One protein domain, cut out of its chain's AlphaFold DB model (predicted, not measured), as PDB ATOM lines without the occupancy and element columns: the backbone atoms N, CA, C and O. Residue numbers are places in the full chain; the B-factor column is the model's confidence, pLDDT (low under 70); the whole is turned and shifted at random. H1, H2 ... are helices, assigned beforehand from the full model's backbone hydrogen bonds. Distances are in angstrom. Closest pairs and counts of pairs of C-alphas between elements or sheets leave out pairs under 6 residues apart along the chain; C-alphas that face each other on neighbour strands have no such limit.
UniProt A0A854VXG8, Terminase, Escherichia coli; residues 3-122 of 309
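This is residues 3 to 122 of the 309 residues of the protein "Terminase" of Escherichia coli (UniProt A0A854VXG8). The domain is a long, loose arrangement of two lobes, one with H1 and H2 held on long loops and the other with a helical hairpin, H4 and H5, and the short helix H3 near H5. Residues 56 to 73, with no named element, run between the lobes; H1 lies toward one end of the long axis and H4 toward the other, while H5 folds back from H4 toward the middle. The printed part has 120 residues, with five named helices in the order H1, H2, H3, H4, H5 and no named strand; the class is all helix, though 50 of the 120 residues, under half, are in named elements. The whole is only just loose, close to compact, with a radius of gyration of the C-alphas of 16.6 A, and its outline is elongated, spanning 50 by 28 by 26 A.

From the first printed residue, Val 3, the backbone comes to H1, residues 13 to 21, which touches no helix. H2, residues 43 to 55, also touches no helix and is apart from H1. H3, residues 74 to 78, is apart from H2. H4, residues 96 to 106, is only just apart from H3, with their closest C-alphas 8.2 A apart. H5, residues 110 to 121, touches H4 with residues 112 to 116 alone; the closest C-alphas, those of Ala 106 and Trp 113, are 4.8 A apart. H4 and H5 form a helical hairpin, running opposite ways at a shallow tilt of 29 degrees. H3 and H5 are close but not clearly touching, with the closest C-alphas, those of Glu 74 and Leu 117, 7.4 A apart. Every O i to N i+4 pair is within hydrogen-bond range in H1, H2, H4 and H5; in H3 it is 0 of 1, beside 2 of 2 O i to N i+3 pairs.

H1 begins at C-alpha 13 (10.457, -2.534, 10.176) and is 12.0 A long from first to last C-alpha. H2, the longest helix with 13 residues, measures 18.7 A and ends at C-alpha 55 (2.601, -15.855, 29.466). H3 measures 8.2 A, H4 15.2 A and H5 15.4 A, with C-alpha 121 at (20.123, -11.059, 33.894).

The two C-alphas farthest apart, those of Ala 24 and Gly 108, are 52.3 A apart. The links from H1 to H2, H2 to H3 and H3 to H4 are long, with 21, 18 and 17 residues; the link from H4 to H5 is tight, with 3. The printed part has no cut. The mean pLDDT of the printed part is 90.7, and no printed residue is under 70.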
ATOM      1  N   VAL A   3      15.427 -13.131  13.317       95.50
ATOM      2  CA  VAL A   3      15.693 -11.766  13.763       95.50
ATOM      3  C   VAL A   3      16.540 -11.899  15.017       95.50
ATOM      4  O   VAL A   3      16.059 -12.389  16.034       95.50
ATOM      5  N   ASP A   4      17.807 -11.525  14.913       95.50
ATOM      6  CA  ASP A   4      18.749 -11.587  16.027       95.50
ATOM      7  C   ASP A   4      18.986 -10.190  16.603       95.50
ATOM      8  O   ASP A   4      18.860  -9.187  15.887       95.50
ATOM      9  N   GLU A   5      19.298 -10.147  17.895       93.00
ATOM     10  CA  GLU A   5      19.490  -8.938  18.698       93.00
ATOM     11  C   GLU A   5      18.386  -7.888  18.499       93.00
ATOM     12  O   GLU A   5      18.652  -6.706  18.285       93.00
ATOM     13  N   TYR A   6      17.118  -8.311  18.561       94.00
ATOM     14  CA  TYR A   6      15.976  -7.454  18.214       94.00
ATOM     15  C   TYR A   6      15.896  -6.147  19.030       94.00
ATOM     16  O   TYR A   6      15.463  -5.123  18.508       94.00
ATOM     17  N   HIS A   7      16.363  -6.137  20.281       88.38
ATOM     18  CA  HIS A   7      16.426  -4.919  21.098       88.38
ATOM     19  C   HIS A   7      17.333  -3.823  20.528       88.38
ATOM     20  O   HIS A   7      17.152  -2.667  20.910       88.38
ATOM     21  N   LEU A   8      18.264  -4.176  19.633       87.44
ATOM     22  CA  LEU A   8      19.139  -3.224  18.954       87.44
ATOM     23  C   LEU A   8      18.500  -2.604  17.700       87.44
ATOM     24  O   LEU A   8      19.030  -1.685  17.075       87.44
ATOM     25  N   HIS A   9      17.352  -3.129  17.263       87.50
ATOM     26  CA  HIS A   9      16.721  -2.649  16.039       87.50
ATOM     27  C   HIS A   9      16.064  -1.293  16.327       87.50
ATOM     28  O   HIS A   9      15.339  -1.158  17.318       87.50
ATOM     29  N   PRO A  10      16.271  -0.278  15.466       79.31
ATOM     30  CA  PRO A  10      15.752   1.066  15.713       79.31
ATOM     31  C   PRO A  10      14.218   1.110  15.705       79.31
ATOM     32  O   PRO A  10      13.614   1.952  16.370       79.31
ATOM     33  N   ASP A  11      13.587   0.203  14.954       84.56
ATOM     34  CA  ASP A  11      12.142   0.084  14.812       84.56
ATOM     35  C   ASP A  11      11.713  -1.355  14.454       84.56
ATOM     36  O   ASP A  11      12.524  -2.275  14.337       84.56
ATOM     37  N   ASN A  12      10.403  -1.556  14.287       89.25
ATOM     38  CA  ASN A  12       9.802  -2.853  13.967       89.25
ATOM     39  C   ASN A  12       9.874  -3.231  12.469       89.25
ATOM     40  O   ASN A  12       9.269  -4.221  12.043       89.25
ATOM     41  N   GLY A  13      10.534  -2.429  11.631       92.00
ATOM     42  CA  GLY A  13      10.457  -2.534  10.176       92.00
ATOM     43  C   GLY A  13      10.986  -3.862   9.639       92.00
ATOM     44  O   GLY A  13      10.323  -4.503   8.823       92.00
ATOM     45  N   VAL A  14      12.146  -4.311  10.132       91.69
ATOM     46  CA  VAL A  14      12.769  -5.580   9.708       91.69
ATOM     47  C   VAL A  14      11.903  -6.772  10.101       91.69
ATOM     48  O   VAL A  14      11.602  -7.615   9.255       91.69
ATOM     49  N   TYR A  15      11.468  -6.827  11.362       92.62
ATOM     50  CA  TYR A  15      10.607  -7.897  11.866       92.62
ATOM     51  C   TYR A  15       9.307  -7.982  11.051       92.62
ATOM     52  O   TYR A  15       8.994  -9.036  10.497       92.62
ATOM     53  N   SER A  16       8.609  -6.853  10.879       90.81
ATOM     54  CA  SER A  16       7.326  -6.795  10.158       90.81
ATOM     55  C   SER A  16       7.465  -7.205   8.691       90.81
ATOM     56  O   SER A  16       6.621  -7.920   8.153       90.81
ATOM     57  N   ALA A  17       8.534  -6.771   8.016       91.56
ATOM     58  CA  ALA A  17       8.775  -7.128   6.621       91.56
ATOM     59  C   ALA A  17       9.017  -8.635   6.446       91.56
ATOM     60  O   ALA A  17       8.525  -9.232   5.483       91.56
ATOM     61  N   LEU A  18       9.755  -9.258   7.372       91.81
ATOM     62  CA  LEU A  18      10.000 -10.700   7.357       91.81
ATOM     63  C   LEU A  18       8.728 -11.490   7.663       91.81
ATOM     64  O   LEU A  18       8.465 -12.474   6.977       91.81
ATOM     65  N   GLU A  19       7.929 -11.047   8.631       89.31
ATOM     66  CA  GLU A  19       6.640 -11.657   8.963       89.31
ATOM     67  C   GLU A  19       5.672 -11.611   7.768       89.31
ATOM     68  O   GLU A  19       5.195 -12.648   7.306       89.31
ATOM     69  N   LEU A  20       5.457 -10.429   7.177       88.12
ATOM     70  CA  LEU A  20       4.570 -10.258   6.019       88.12
ATOM     71  C   LEU A  20       5.055 -11.033   4.788       88.12
ATOM     72  O   LEU A  20       4.258 -11.643   4.070       88.12
ATOM     73  N   GLY A  21       6.370 -11.055   4.550       85.62
ATOM     74  CA  GLY A  21       6.980 -11.799   3.446       85.62
ATOM     75  C   GLY A  21       6.780 -13.317   3.538       85.62
ATOM     76  O   GLY A  21       6.953 -14.027   2.543       85.62
ATOM     77  N   MET A  22       6.390 -13.828   4.708       85.44
ATOM     78  CA  MET A  22       6.133 -15.247   4.939       85.44
ATOM     79  C   MET A  22       4.689 -15.669   4.644       85.44
ATOM     80  O   MET A  22       4.429 -16.869   4.620       85.44
ATOM     81  N   GLY A  23       3.784 -14.746   4.294       78.56
ATOM     82  CA  GLY A  23       2.371 -15.055   4.024       78.56
ATOM     83  C   GLY A  23       2.111 -16.060   2.887       78.56
ATOM     84  O   GLY A  23       1.064 -16.698   2.858       78.56
ATOM     85  N   ALA A  24       3.064 -16.256   1.969       80.12
ATOM     86  CA  ALA A  24       2.972 -17.278   0.918       80.12
ATOM     87  C   ALA A  24       3.421 -18.686   1.372       80.12
ATOM     88  O   ALA A  24       3.335 -19.635   0.590       80.12
ATOM     89  N   ARG A  25       3.945 -18.837   2.598       81.12
ATOM     90  CA  ARG A  25       4.452 -20.102   3.153       81.12
ATOM     91  C   ARG A  25       3.496 -20.616   4.240       81.12
ATOM     92  O   ARG A  25       3.458 -20.019   5.309       81.12
ATOM     93  N   PRO A  26       2.784 -21.738   4.012       74.81
ATOM     94  CA  PRO A  26       1.778 -22.254   4.948       74.81
ATOM     95  C   PRO A  26       2.293 -22.568   6.365       74.81
ATOM     96  O   PRO A  26       1.530 -22.475   7.314       74.81
ATOM     97  N   GLU A  27       3.578 -22.914   6.509       84.44
ATOM     98  CA  GLU A  27       4.221 -23.287   7.784       84.44
ATOM     99  C   GLU A  27       5.458 -22.413   8.059       84.44
ATOM    100  O   GLU A  27       6.549 -22.880   8.389       84.44
ATOM    101  N   GLY A  28       5.334 -21.109   7.812       85.69
ATOM    102  CA  GLY A  28       6.422 -20.171   8.053       85.69
ATOM    103  C   GLY A  28       6.737 -20.004   9.546       85.69
ATOM    104  O   GLY A  28       5.888 -19.549  10.296       85.69
ATOM    105  N   LEU A  29       7.988 -20.262   9.953       90.75
ATOM    106  CA  LEU A  29       8.497 -19.948  11.299       90.75
ATOM    107  C   LEU A  29       9.429 -18.725  11.310       90.75
ATOM    108  O   LEU A  29      10.420 -18.675  10.564       90.75
ATOM    109  N   LEU A  30       9.132 -17.752  12.172       92.81
ATOM    110  CA  LEU A  30       9.963 -16.585  12.476       92.81
ATOM    111  C   LEU A  30      10.528 -16.734  13.894       92.81
ATOM    112  O   LEU A  30       9.769 -16.886  14.841       92.81
ATOM    113  N   PHE A  31      11.852 -16.695  14.032       94.88
ATOM    114  CA  PHE A  31      12.526 -16.690  15.329       94.88
ATOM    115  C   PHE A  31      12.995 -15.274  15.638       94.88
ATOM    116  O   PHE A  31      13.747 -14.714  14.842       94.88
ATOM    117  N   ALA A  32      12.585 -14.722  16.775       95.19
ATOM    118  CA  ALA A  32      13.164 -13.508  17.332       95.19
ATOM    119  C   ALA A  32      13.992 -13.875  18.566       95.19
ATOM    120  O   ALA A  32      13.491 -14.526  19.479       95.19
ATOM    121  N   ILE A  33      15.266 -13.497  18.561       95.81
ATOM    122  CA  ILE A  33      16.217 -13.755  19.642       95.81
ATOM    123  C   ILE A  33      16.766 -12.402  20.076       95.81
ATOM    124  O   ILE A  33      17.090 -11.555  19.242       95.81
ATOM    125  N   THR A  34      16.803 -12.154  21.381       95.69
ATOM    126  CA  THR A  34      17.262 -10.874  21.923       95.69
ATOM    127  C   THR A  34      17.632 -10.996  23.395       95.69
ATOM    128  O   THR A  34      17.228 -11.941  24.069       95.69
ATOM    129  N   THR A  35      18.360 -10.001  23.897       94.19
ATOM    130  CA  THR A  35      18.447  -9.681  25.327       94.19
ATOM    131  C   THR A  35      17.573  -8.476  25.666       94.19
ATOM    132  O   THR A  35      17.156  -7.743  24.765       94.19
ATOM    133  N   SER A  36      17.365  -8.217  26.955       92.81
ATOM    134  CA  SER A  36      16.785  -6.949  27.415       92.81
ATOM    135  C   SER A  36      17.721  -5.768  27.121       92.81
ATOM    136  O   SER A  36      18.940  -5.926  27.002       92.81
ATOM    137  N   GLY A  37      17.146  -4.572  26.988       86.00
ATOM    138  CA  GLY A  37      17.864  -3.327  26.705       86.00
ATOM    139  C   GLY A  37      17.599  -2.226  27.735       86.00
ATOM    140  O   GLY A  37      16.899  -2.417  28.728       86.00
ATOM    141  N   SER A  38      18.151  -1.040  27.475       80.00
ATOM    142  CA  SER A  38      17.913   0.178  28.269       80.00
ATOM    143  C   SER A  38      16.831   1.094  27.678       80.00
ATOM    144  O   SER A  38      16.380   2.045  28.318       80.00
ATOM    145  N   ASN A  39      16.389   0.825  26.444       76.44
ATOM    146  CA  ASN A  39      15.305   1.563  25.807       76.44
ATOM    147  C   ASN A  39      13.953   0.881  26.060       76.44
ATOM    148  O   ASN A  39      13.515   0.018  25.294       76.44
ATOM    149  N   VAL A  40      13.273   1.323  27.117       79.62
ATOM    150  CA  VAL A  40      11.960   0.796  27.521       79.62
ATOM    151  C   VAL A  40      10.779   1.296  26.675       79.62
ATOM    152  O   VAL A  40       9.637   0.967  26.968       79.62
ATOM    153  N   VAL A  41      11.025   2.107  25.643       75.56
ATOM    154  CA  VAL A  41       9.993   2.564  24.691       75.56
ATOM    155  C   VAL A  41      10.257   2.063  23.264       75.56
ATOM    156  O   VAL A  41       9.704   2.590  22.301       75.56
ATOM    157  N   SER A  42      11.102   1.038  23.116       80.25
ATOM    158  CA  SER A  42      11.471   0.430  21.831       80.25
ATOM    159  C   SER A  42      10.407  -0.532  21.283       80.25
ATOM    160  O   SER A  42       9.564  -1.041  22.023       80.25
ATOM    161  N   ALA A  43      10.482  -0.833  19.979       85.94
ATOM    162  CA  ALA A  43       9.649  -1.859  19.341       85.94
ATOM    163  C   ALA A  43       9.845  -3.240  19.986       85.94
ATOM    164  O   ALA A  43       8.877  -3.944  20.262       85.94
ATOM    165  N   CYS A  44      11.095  -3.590  20.302       92.56
ATOM    166  CA  CYS A  44      11.408  -4.826  21.004       92.56
ATOM    167  C   CYS A  44      10.797  -4.865  22.408       92.56
ATOM    168  O   CYS A  44      10.226  -5.888  22.773       92.56
ATOM    169  N   LYS A  45      10.842  -3.762  23.173       90.19
ATOM    170  CA  LYS A  45      10.194  -3.713  24.490       90.19
ATOM    171  C   LYS A  45       8.682  -3.914  24.382       90.19
ATOM    172  O   LYS A  45       8.137  -4.727  25.113       90.19
ATOM    173  N   GLN A  46       8.025  -3.260  23.425       85.00
ATOM    174  CA  GLN A  46       6.590  -3.456  23.184       85.00
ATOM    175  C   GLN A  46       6.262  -4.913  22.820       85.00
ATOM    176  O   GLN A  46       5.276  -5.465  23.302       85.00
ATOM    177  N   HIS A  47       7.099  -5.555  22.000       93.25
ATOM    178  CA  HIS A  47       6.950  -6.970  21.663       93.25
ATOM    179  C   HIS A  47       7.166  -7.879  22.883       93.25
ATOM    180  O   HIS A  47       6.387  -8.800  23.104       93.25
ATOM    181  N   TYR A  48       8.180  -7.595  23.704       95.44
ATOM    182  CA  TYR A  48       8.414  -8.283  24.972       95.44
ATOM    183  C   TYR A  48       7.218  -8.135  25.929       95.44
ATOM    184  O   TYR A  48       6.805  -9.123  26.528       95.44
ATOM    185  N   ASP A  49       6.628  -6.940  26.049       89.25
ATOM    186  CA  ASP A  49       5.476  -6.699  26.928       89.25
ATOM    187  C   ASP A  49       4.260  -7.520  26.471       89.25
ATOM    188  O   ASP A  49       3.584  -8.138  27.291       89.25
ATOM    189  N   TYR A  50       4.032  -7.613  25.157       91.50
ATOM    190  CA  TYR A  50       3.003  -8.485  24.586       91.50
ATOM    191  C   TYR A  50       3.274  -9.975  24.860       91.50
ATOM    192  O   TYR A  50       2.366 -10.723  25.220       91.50
ATOM    193  N   CYS A  51       4.531 -10.414  24.751       95.94
ATOM    194  CA  CYS A  51       4.937 -11.767  25.128       95.94
ATOM    195  C   CYS A  51       4.660 -12.072  26.611       95.94
ATOM    196  O   CYS A  51       4.205 -13.172  26.922       95.94
ATOM    197  N   CYS A  52       4.885 -11.112  27.515       93.00
ATOM    198  CA  CYS A  52       4.562 -11.266  28.938       93.00
ATOM    199  C   CYS A  52       3.052 -11.417  29.157       93.00
ATOM    200  O   CYS A  52       2.635 -12.351  29.828       93.00
ATOM    201  N   GLN A  53       2.226 -10.595  28.497       89.25
ATOM    202  CA  GLN A  53       0.761 -10.709  28.561       89.25
ATOM    203  C   GLN A  53       0.250 -12.090  28.125       89.25
ATOM    204  O   GLN A  53      -0.699 -12.615  28.709       89.25
ATOM    205  N   ILE A  54       0.884 -12.708  27.119       95.25
ATOM    206  CA  ILE A  54       0.569 -14.084  26.706       95.25
ATOM    207  C   ILE A  54       0.941 -15.087  27.808       95.25
ATOM    208  O   ILE A  54       0.151 -15.980  28.115       95.25
ATOM    209  N   LEU A  55       2.134 -14.961  28.398       94.50
ATOM    210  CA  LEU A  55       2.601 -15.855  29.466       94.50
ATOM    211  C   LEU A  55       1.754 -15.741  30.742       94.50
ATOM    212  O   LEU A  55       1.487 -16.757  31.383       94.50
ATOM    213  N   ASP A  56       1.284 -14.535  31.063       91.44
ATOM    214  CA  ASP A  56       0.402 -14.254  32.199       91.44
ATOM    215  C   ASP A  56      -1.057 -14.681  31.941       91.44
ATOM    216  O   ASP A  56      -1.884 -14.707  32.856       91.44
ATOM    217  N   GLY A  57      -1.381 -15.064  30.701       92.44
ATOM    218  CA  GLY A  57      -2.719 -15.481  30.283       92.44
ATOM    219  C   GLY A  57      -3.711 -14.326  30.119       92.44
ATOM    220  O   GLY A  57      -4.919 -14.568  30.050       92.44
ATOM    221  N   GLU A  58      -3.223 -13.085  30.065       89.12
ATOM    222  CA  GLU A  58      -4.022 -11.889  29.778       89.12
ATOM    223  C   GLU A  58      -4.396 -11.806  28.291       89.12
ATOM    224  O   GLU A  58      -5.479 -11.333  27.949       89.12
ATOM    225  N   GLU A  59      -3.527 -12.323  27.418       90.12
ATOM    226  CA  GLU A  59      -3.711 -12.385  25.967       90.12
ATOM    227  C   GLU A  59      -3.554 -13.819  25.442       90.12
ATOM    228  O   GLU A  59      -2.840 -14.644  26.011       90.12
ATOM    229  N   VAL A  60      -4.215 -14.133  24.322       93.81
ATOM    230  CA  VAL A  60      -4.148 -15.465  23.698       93.81
ATOM    231  C   VAL A  60      -3.637 -15.351  22.269       93.81
ATOM    232  O   VAL A  60      -4.278 -14.743  21.413       93.81
ATOM    233  N   ASN A  61      -2.503 -15.996  21.995       92.31
ATOM    234  CA  ASN A  61      -1.943 -16.108  20.654       92.31
ATOM    235  C   ASN A  61      -1.356 -17.507  20.414       92.31
ATOM    236  O   ASN A  61      -0.215 -17.793  20.764       92.31
ATOM    237  N   GLU A  62      -2.144 -18.384  19.792       92.38
ATOM    238  CA  GLU A  62      -1.763 -19.783  19.557       92.38
ATOM    239  C   GLU A  62      -0.658 -19.962  18.499       92.38
ATOM    240  O   GLU A  62      -0.091 -21.049  18.389       92.38
ATOM    241  N   SER A  63      -0.337 -18.926  17.713       90.31
ATOM    242  CA  SER A  63       0.725 -18.994  16.698       90.31
ATOM    243  C   SER A  63       2.102 -18.594  17.233       90.31
ATOM    244  O   SER A  63       3.094 -18.734  16.514       90.31
ATOM    245  N   MET A  64       2.182 -18.122  18.482       92.69
ATOM    246  CA  MET A  64       3.410 -17.626  19.092       92.69
ATOM    247  C   MET A  64       3.878 -18.544  20.222       92.69
ATOM    248  O   MET A  64       3.153 -18.830  21.169       92.69
ATOM    249  N   PHE A  65       5.134 -18.976  20.136       95.75
ATOM    250  CA  PHE A  65       5.830 -19.629  21.239       95.75
ATOM    251  C   PHE A  65       6.721 -18.605  21.943       95.75
ATOM    252  O   PHE A  65       7.563 -17.980  21.296       95.75
ATOM    253  N   VAL A  66       6.553 -18.456  23.258       97.06
ATOM    254  CA  VAL A  66       7.297 -17.496  24.081       97.06
ATOM    255  C   VAL A  66       8.155 -18.244  25.099       97.06
ATOM    256  O   VAL A  66       7.677 -19.138  25.795       97.06
ATOM    257  N   LEU A  67       9.429 -17.861  25.195       96.81
ATOM    258  CA  LEU A  67      10.365 -18.368  26.192       96.81
ATOM    259  C   LEU A  67      11.296 -17.238  26.630       96.81
ATOM    260  O   LEU A  67      12.071 -16.733  25.819       96.81
ATOM    261  N   ILE A  68      11.216 -16.857  27.903       97.06
ATOM    262  CA  ILE A  68      11.973 -15.744  28.482       97.06
ATOM    263  C   ILE A  68      12.795 -16.277  29.660       97.06
ATOM    264  O   ILE A  68      12.279 -16.998  30.509       97.06
ATOM    265  N   TYR A  69      14.085 -15.940  29.680       97.75
ATOM    266  CA  TYR A  69      15.010 -16.262  30.765       97.75
ATOM    267  C   TYR A  69      15.467 -14.957  31.410       97.75
ATOM    268  O   TYR A  69      16.330 -14.276  30.857       97.75
ATOM    269  N   GLU A  70      14.922 -14.605  32.567       97.38
ATOM    270  CA  GLU A  70      15.228 -13.344  33.248       97.38
ATOM    271  C   GLU A  70      15.126 -13.472  34.769       97.38
ATOM    272  O   GLU A  70      14.666 -14.489  35.287       97.38
ATOM    273  N   LEU A  71      15.634 -12.469  35.484       97.69
ATOM    274  CA  LEU A  71      15.332 -12.286  36.903       97.69
ATOM    275  C   LEU A  71      14.067 -11.441  37.054       97.69
ATOM    276  O   LEU A  71      13.829 -10.549  36.242       97.69
ATOM    277  N   ASP A  72      13.316 -11.685  38.125       92.50
ATOM    278  CA  ASP A  72      12.072 -10.954  38.393       92.50
ATOM    279  C   ASP A  72      12.352  -9.533  38.921       92.50
ATOM    280  O   ASP A  72      11.585  -8.603  38.683       92.50
ATOM    281  N   ASP A  73      13.463  -9.361  39.647       91.50
ATOM    282  CA  ASP A  73      13.866  -8.093  40.257       91.50
ATOM    283  C   ASP A  73      15.399  -7.978  40.372       91.50
ATOM    284  O   ASP A  73      16.112  -8.976  40.502       91.50
ATOM    285  N   GLU A  74      15.922  -6.746  40.369       91.44
ATOM    286  CA  GLU A  74      17.361  -6.475  40.525       91.44
ATOM    287  C   GLU A  74      17.934  -7.036  41.836       91.44
ATOM    288  O   GLU A  74      19.082  -7.487  41.864       91.44
ATOM    289  N   SER A  75      17.149  -7.062  42.916       92.12
ATOM    290  CA  SER A  75      17.586  -7.610  44.205       92.12
ATOM    291  C   SER A  75      17.917  -9.106  44.150       92.12
ATOM    292  O   SER A  75      18.729  -9.575  44.949       92.12
ATOM    293  N   GLU A  76      17.384  -9.852  43.178       96.50
ATOM    294  CA  GLU A  76      17.698 -11.273  42.996       96.50
ATOM    295  C   GLU A  76      19.142 -11.509  42.524       96.50
ATOM    296  O   GLU A  76      19.671 -12.609  42.681       96.50
ATOM    297  N   VAL A  77      19.829 -10.484  41.999       96.00
ATOM    298  CA  VAL A  77      21.249 -10.584  41.619       96.00
ATOM    299  C   VAL A  77      22.129 -10.920  42.830       96.00
ATOM    300  O   VAL A  77      23.172 -11.561  42.671       96.00
ATOM    301  N   ASP A  78      21.708 -10.539  44.038       93.69
ATOM    302  CA  ASP A  78      22.413 -10.841  45.286       93.69
ATOM    303  C   ASP A  78      22.207 -12.272  45.801       93.69
ATOM    304  O   ASP A  78      22.925 -12.691  46.712       93.69
ATOM    305  N   ASP A  79      21.293 -13.043  45.202       96.44
ATOM    306  CA  ASP A  79      21.085 -14.457  45.508       96.44
ATOM    307  C   ASP A  79      21.597 -15.356  44.364       96.44
ATOM    308  O   ASP A  79      20.918 -15.542  43.348       96.44
ATOM    309  N   PRO A  80      22.774 -16.000  44.517       95.81
ATOM    310  CA  PRO A  80      23.313 -16.913  43.513       95.81
ATOM    311  C   PRO A  80      22.413 -18.102  43.159       95.81
ATOM    312  O   PRO A  80      22.650 -18.756  42.137       95.81
ATOM    313  N   ALA A  81      21.417 -18.432  43.986       96.25
ATOM    314  CA  ALA A  81      20.436 -19.459  43.656       96.25
ATOM    315  C   ALA A  81      19.477 -19.004  42.544       96.25
ATOM    316  O   ALA A  81      19.045 -19.840  41.752       96.25
ATOM    317  N   MET A  82      19.201 -17.699  42.428       97.88
ATOM    318  CA  MET A  82      18.272 -17.145  41.435       97.88
ATOM    319  C   MET A  82      18.891 -16.993  40.046       97.88
ATOM    320  O   MET A  82      18.170 -16.985  39.050       97.88
ATOM    321  N   TRP A  83      20.224 -16.966  39.933       97.50
ATOM    322  CA  TRP A  83      20.920 -16.744  38.654       97.50
ATOM    323  C   TRP A  83      20.542 -17.745  37.552       97.50
ATOM    324  O   TRP A  83      20.660 -17.409  36.373       97.50
ATOM    325  N   ILE A  84      20.069 -18.942  37.919       97.44
ATOM    326  CA  ILE A  84      19.585 -19.966  36.984       97.44
ATOM    327  C   ILE A  84      18.413 -19.480  36.117       97.44
ATOM    328  O   ILE A  84      18.318 -19.913  34.972       97.44
ATOM    329  N   LYS A  85      17.557 -18.570  36.614       97.50
ATOM    330  CA  LYS A  85      16.382 -18.086  35.866       97.50
ATOM    331  C   LYS A  85      16.790 -17.374  34.571       97.50
ATOM    332  O   LYS A  85      16.254 -17.672  33.510       97.50
ATOM    333  N   ALA A  86      17.804 -16.510  34.648       97.38
ATOM    334  CA  ALA A  86      18.357 -15.801  33.492       97.38
ATOM    335  C   ALA A  86      19.504 -16.551  32.789       97.38
ATOM    336  O   ALA A  86      19.792 -16.304  31.620       97.38
ATOM    337  N   ASN A  87      20.181 -17.467  33.490       97.06
ATOM    338  CA  ASN A  87      21.320 -18.229  32.975       97.06
ATOM    339  C   ASN A  87      21.025 -19.735  33.062       97.06
ATOM    340  O   ASN A  87      21.642 -20.430  33.873       97.06
ATOM    341  N   PRO A  88      20.133 -20.279  32.214       95.94
ATOM    342  CA  PRO A  88      19.688 -21.675  32.303       95.94
ATOM    343  C   PRO A  88      20.817 -22.703  32.124       95.94
ATOM    344  O   PRO A  88      20.657 -23.862  32.491       95.94
ATOM    345  N   ASN A  89      21.969 -22.290  31.579       95.69
ATOM    346  CA  ASN A  89      23.146 -23.141  31.377       95.69
ATOM    347  C   ASN A  89      24.286 -22.873  32.384       95.69
ATOM    348  O   ASN A  89      25.466 -23.103  32.077       95.69
ATOM    349  N   ILE A  90      23.953 -22.333  33.563       95.88
ATOM    350  CA  ILE A  90      24.896 -22.171  34.679       95.88
ATOM    351  C   ILE A  90      25.493 -23.518  35.093       95.88
ATOM    352  O   ILE A  90      24.842 -24.555  35.007       95.88
ATOM    353  N   ASP A  91      26.766 -23.502  35.481       94.69
ATOM    354  CA  ASP A  91      27.578 -24.670  35.845       94.69
ATOM    355  C   ASP A  91      27.819 -25.684  34.700       94.69
ATOM    356  O   ASP A  91      28.502 -26.689  34.896       94.69
ATOM    357  N   VAL A  92      27.339 -25.396  33.482       96.00
ATOM    358  CA  VAL A  92      27.602 -26.180  32.262       96.00
ATOM    359  C   VAL A  92      28.454 -25.383  31.273       96.00
ATOM    360  O   VAL A  92      29.571 -25.785  30.955       96.00
ATOM    361  N   SER A  93      27.949 -24.239  30.791       94.56
ATOM    362  CA  SER A  93      28.708 -23.316  29.926       94.56
ATOM    363  C   SER A  93      28.884 -21.928  30.532       94.56
ATOM    364  O   SER A  93      29.767 -21.184  30.102       94.56
ATOM    365  N   VAL A  94      28.050 -21.562  31.508       94.31
ATOM    366  CA  VAL A  94      28.202 -20.332  32.289       94.31
ATOM    367  C   VAL A  94      28.838 -20.692  33.627       94.31
ATOM    368  O   VAL A  94      28.230 -21.331  34.476       94.31
ATOM    369  N   ASP A  95      30.090 -20.291  33.803       96.19
ATOM    370  CA  ASP A  95      30.861 -20.525  35.023       96.19
ATOM    371  C   ASP A  95      30.381 -19.591  36.144       96.19
ATOM    372  O   ASP A  95      30.459 -18.362  36.027       96.19
ATOM    373  N   ARG A  96      29.875 -20.182  37.231       94.56
ATOM    374  CA  ARG A  96      29.291 -19.461  38.366       94.56
ATOM    375  C   ARG A  96      30.298 -18.570  39.089       94.56
ATOM    376  O   ARG A  96      29.947 -17.457  39.474       94.56
ATOM    377  N   GLU A  97      31.546 -19.005  39.251       95.00
ATOM    378  CA  GLU A  97      32.574 -18.211  39.933       95.00
ATOM    379  C   GLU A  97      32.990 -17.000  39.090       95.00
ATOM    380  O   GLU A  97      33.135 -15.885  39.602       95.00
ATOM    381  N   LYS A  98      33.127 -17.179  37.770       94.75
ATOM    382  CA  LYS A  98      33.392 -16.069  36.844       94.75
ATOM    383  C   LYS A  98      32.230 -15.088  36.785       94.75
ATOM    384  O   LYS A  98      32.475 -13.877  36.739       94.75
ATOM    385  N   LEU A  99      30.990 -15.579  36.799       95.19
ATOM    386  CA  LEU A  99      29.800 -14.734  36.862       95.19
ATOM    387  C   LEU A  99      29.808 -13.895  38.149       95.19
ATOM    388  O   LEU A  99      29.759 -12.669  38.062       95.19
ATOM    389  N   ALA A 100      30.027 -14.522  39.310       94.94
ATOM    390  CA  ALA A 100      30.157 -13.841  40.601       94.94
ATOM    391  C   ALA A 100      31.252 -12.757  40.594       94.94
ATOM    392  O   ALA A 100      31.027 -11.620  41.018       94.94
ATOM    393  N   SER A 101      32.432 -13.074  40.049       92.56
ATOM    394  CA  SER A 101      33.529 -12.108  39.910       92.56
ATOM    395  C   SER A 101      33.153 -10.919  39.020       92.56
ATOM    396  O   SER A 101      33.586  -9.792  39.267       92.56
ATOM    397  N   THR A 102      32.362 -11.157  37.974       90.69
ATOM    398  CA  THR A 102      31.928 -10.117  37.032       90.69
ATOM    399  C   THR A 102      30.898  -9.192  37.674       90.69
ATOM    400  O   THR A 102      31.064  -7.978  37.590       90.69
ATOM    401  N   ILE A 103      29.927  -9.743  38.413       93.31
ATOM    402  CA  ILE A 103      28.964  -8.979  39.231       93.31
ATOM    403  C   ILE A 103      29.710  -8.046  40.184       93.31
ATOM    404  O   ILE A 103      29.457  -6.842  40.211       93.31
ATOM    405  N   GLN A 104      30.684  -8.578  40.928       89.62
ATOM    406  CA  GLN A 104      31.452  -7.792  41.894       89.62
ATOM    407  C   GLN A 104      32.214  -6.632  41.232       89.62
ATOM    408  O   GLN A 104      32.273  -5.538  41.793       89.62
ATOM    409  N   LYS A 105      32.793  -6.852  40.044       84.31
ATOM    410  CA  LYS A 105      33.488  -5.799  39.283       84.31
ATOM    411  C   LYS A 105      32.518  -4.731  38.774       84.31
ATOM    412  O   LYS A 105      32.849  -3.550  38.848       84.31
ATOM    413  N   ALA A 106      31.345  -5.146  38.300       86.69
ATOM    414  CA  ALA A 106      30.339  -4.264  37.722       86.69
ATOM    415  C   ALA A 106      29.679  -3.346  38.764       86.69
ATOM    416  O   ALA A 106      29.434  -2.185  38.462       86.69
ATOM    417  N   ARG A 107      29.467  -3.806  40.008       82.62
ATOM    418  CA  ARG A 107      28.828  -3.005  41.080       82.62
ATOM    419  C   ARG A 107      29.484  -1.646  41.340       82.62
ATOM    420  O   ARG A 107      28.820  -0.719  41.787       82.62
ATOM    421  N   GLY A 108      30.788  -1.528  41.096       72.94
ATOM    422  CA  GLY A 108      31.522  -0.277  41.290       72.94
ATOM    423  C   GLY A 108      31.472   0.681  40.100       72.94
ATOM    424  O   GLY A 108      32.107   1.726  40.174       72.94
ATOM    425  N   ILE A 109      30.824   0.310  38.992       76.81
ATOM    426  CA  ILE A 109      30.880   1.021  37.712       76.81
ATOM    427  C   ILE A 109      29.464   1.039  37.109       76.81
ATOM    428  O   ILE A 109      29.053   0.029  36.540       76.81
ATOM    429  N   PRO A 110      28.704   2.147  37.227       76.06
ATOM    430  CA  PRO A 110      27.304   2.216  36.795       76.06
ATOM    431  C   PRO A 110      27.050   1.705  35.378       76.06
ATOM    432  O   PRO A 110      26.100   0.955  35.168       76.06
ATOM    433  N   SER A 111      27.910   2.053  34.414       74.88
ATOM    434  CA  SER A 111      27.735   1.586  33.034       74.88
ATOM    435  C   SER A 111      27.847   0.061  32.920       74.88
ATOM    436  O   SER A 111      27.035  -0.576  32.248       74.88
ATOM    437  N   GLN A 112      28.806  -0.538  33.631       83.81
ATOM    438  CA  GLN A 112      28.972  -1.990  33.682       83.81
ATOM    439  C   GLN A 112      27.858  -2.653  34.479       83.81
ATOM    440  O   GLN A 112      27.519  -3.792  34.181       83.81
ATOM    441  N   TRP A 113      27.292  -1.974  35.478       87.38
ATOM    442  CA  TRP A 113      26.149  -2.492  36.218       87.38
ATOM    443  C   TRP A 113      24.919  -2.610  35.322       87.38
ATOM    444  O   TRP A 113      24.326  -3.679  35.252       87.38
ATOM    445  N   VAL A 114      24.601  -1.579  34.539       83.81
ATOM    446  CA  VAL A 114      23.501  -1.642  33.561       83.81
ATOM    447  C   VAL A 114      23.755  -2.711  32.497       83.81
ATOM    448  O   VAL A 114      22.848  -3.467  32.151       83.81
ATOM    449  N   GLU A 115      24.992  -2.831  32.005       86.56
ATOM    450  CA  GLU A 115      25.379  -3.910  31.089       86.56
ATOM    451  C   GLU A 115      25.223  -5.293  31.751       86.56
ATOM    452  O   GLU A 115      24.733  -6.227  31.124       86.56
ATOM    453  N   MET A 116      25.558  -5.427  33.037       91.88
ATOM    454  CA  MET A 116      25.359  -6.653  33.810       91.88
ATOM    455  C   MET A 116      23.869  -7.008  33.915       91.88
ATOM    456  O   MET A 116      23.486  -8.134  33.600       91.88
ATOM    457  N   LEU A 117      23.022  -6.055  34.305       92.31
ATOM    458  CA  LEU A 117      21.579  -6.263  34.451       92.31
ATOM    459  C   LEU A 117      20.929  -6.670  33.123       92.31
ATOM    460  O   LEU A 117      20.243  -7.687  33.051       92.31
ATOM    461  N   THR A 118      21.215  -5.934  32.051       91.50
ATOM    462  CA  THR A 118      20.615  -6.176  30.730       91.50
ATOM    463  C   THR A 118      21.165  -7.430  30.047       91.50
ATOM    464  O   THR A 118      20.390  -8.240  29.548       91.50
ATOM    465  N   LYS A 119      22.491  -7.644  30.041       91.38
ATOM    466  CA  LYS A 119      23.142  -8.700  29.238       91.38
ATOM    467  C   LYS A 119      23.316 -10.035  29.942       91.38
ATOM    468  O   LYS A 119      23.578 -11.039  29.282       91.38
ATOM    469  N   ARG A 120      23.257 -10.066  31.273       94.62
ATOM    470  CA  ARG A 120      23.464 -11.301  32.051       94.62
ATOM    471  C   ARG A 120      22.249 -11.715  32.860       94.62
ATOM    472  O   ARG A 120      22.175 -12.883  33.234       94.62
ATOM    473  N   PHE A 121      21.327 -10.792  33.113       96.69
ATOM    474  CA  PHE A 121      20.123 -11.059  33.894       96.69
ATOM    475  C   PHE A 121      18.817 -10.709  33.174       96.69
ATOM    476  O   PHE A 121      17.755 -10.997  33.712       96.69
ATOM    477  N   ASN A 122      18.891 -10.156  31.955       96.12
ATOM    478  CA  ASN A 122      17.744  -9.740  31.144       96.12
ATOM    479  C   ASN A 122      16.773  -8.793  31.870       96.12
ATOM    480  O   ASN A 122      15.586  -8.773  31.578       96.12
TER     481      ASN A 122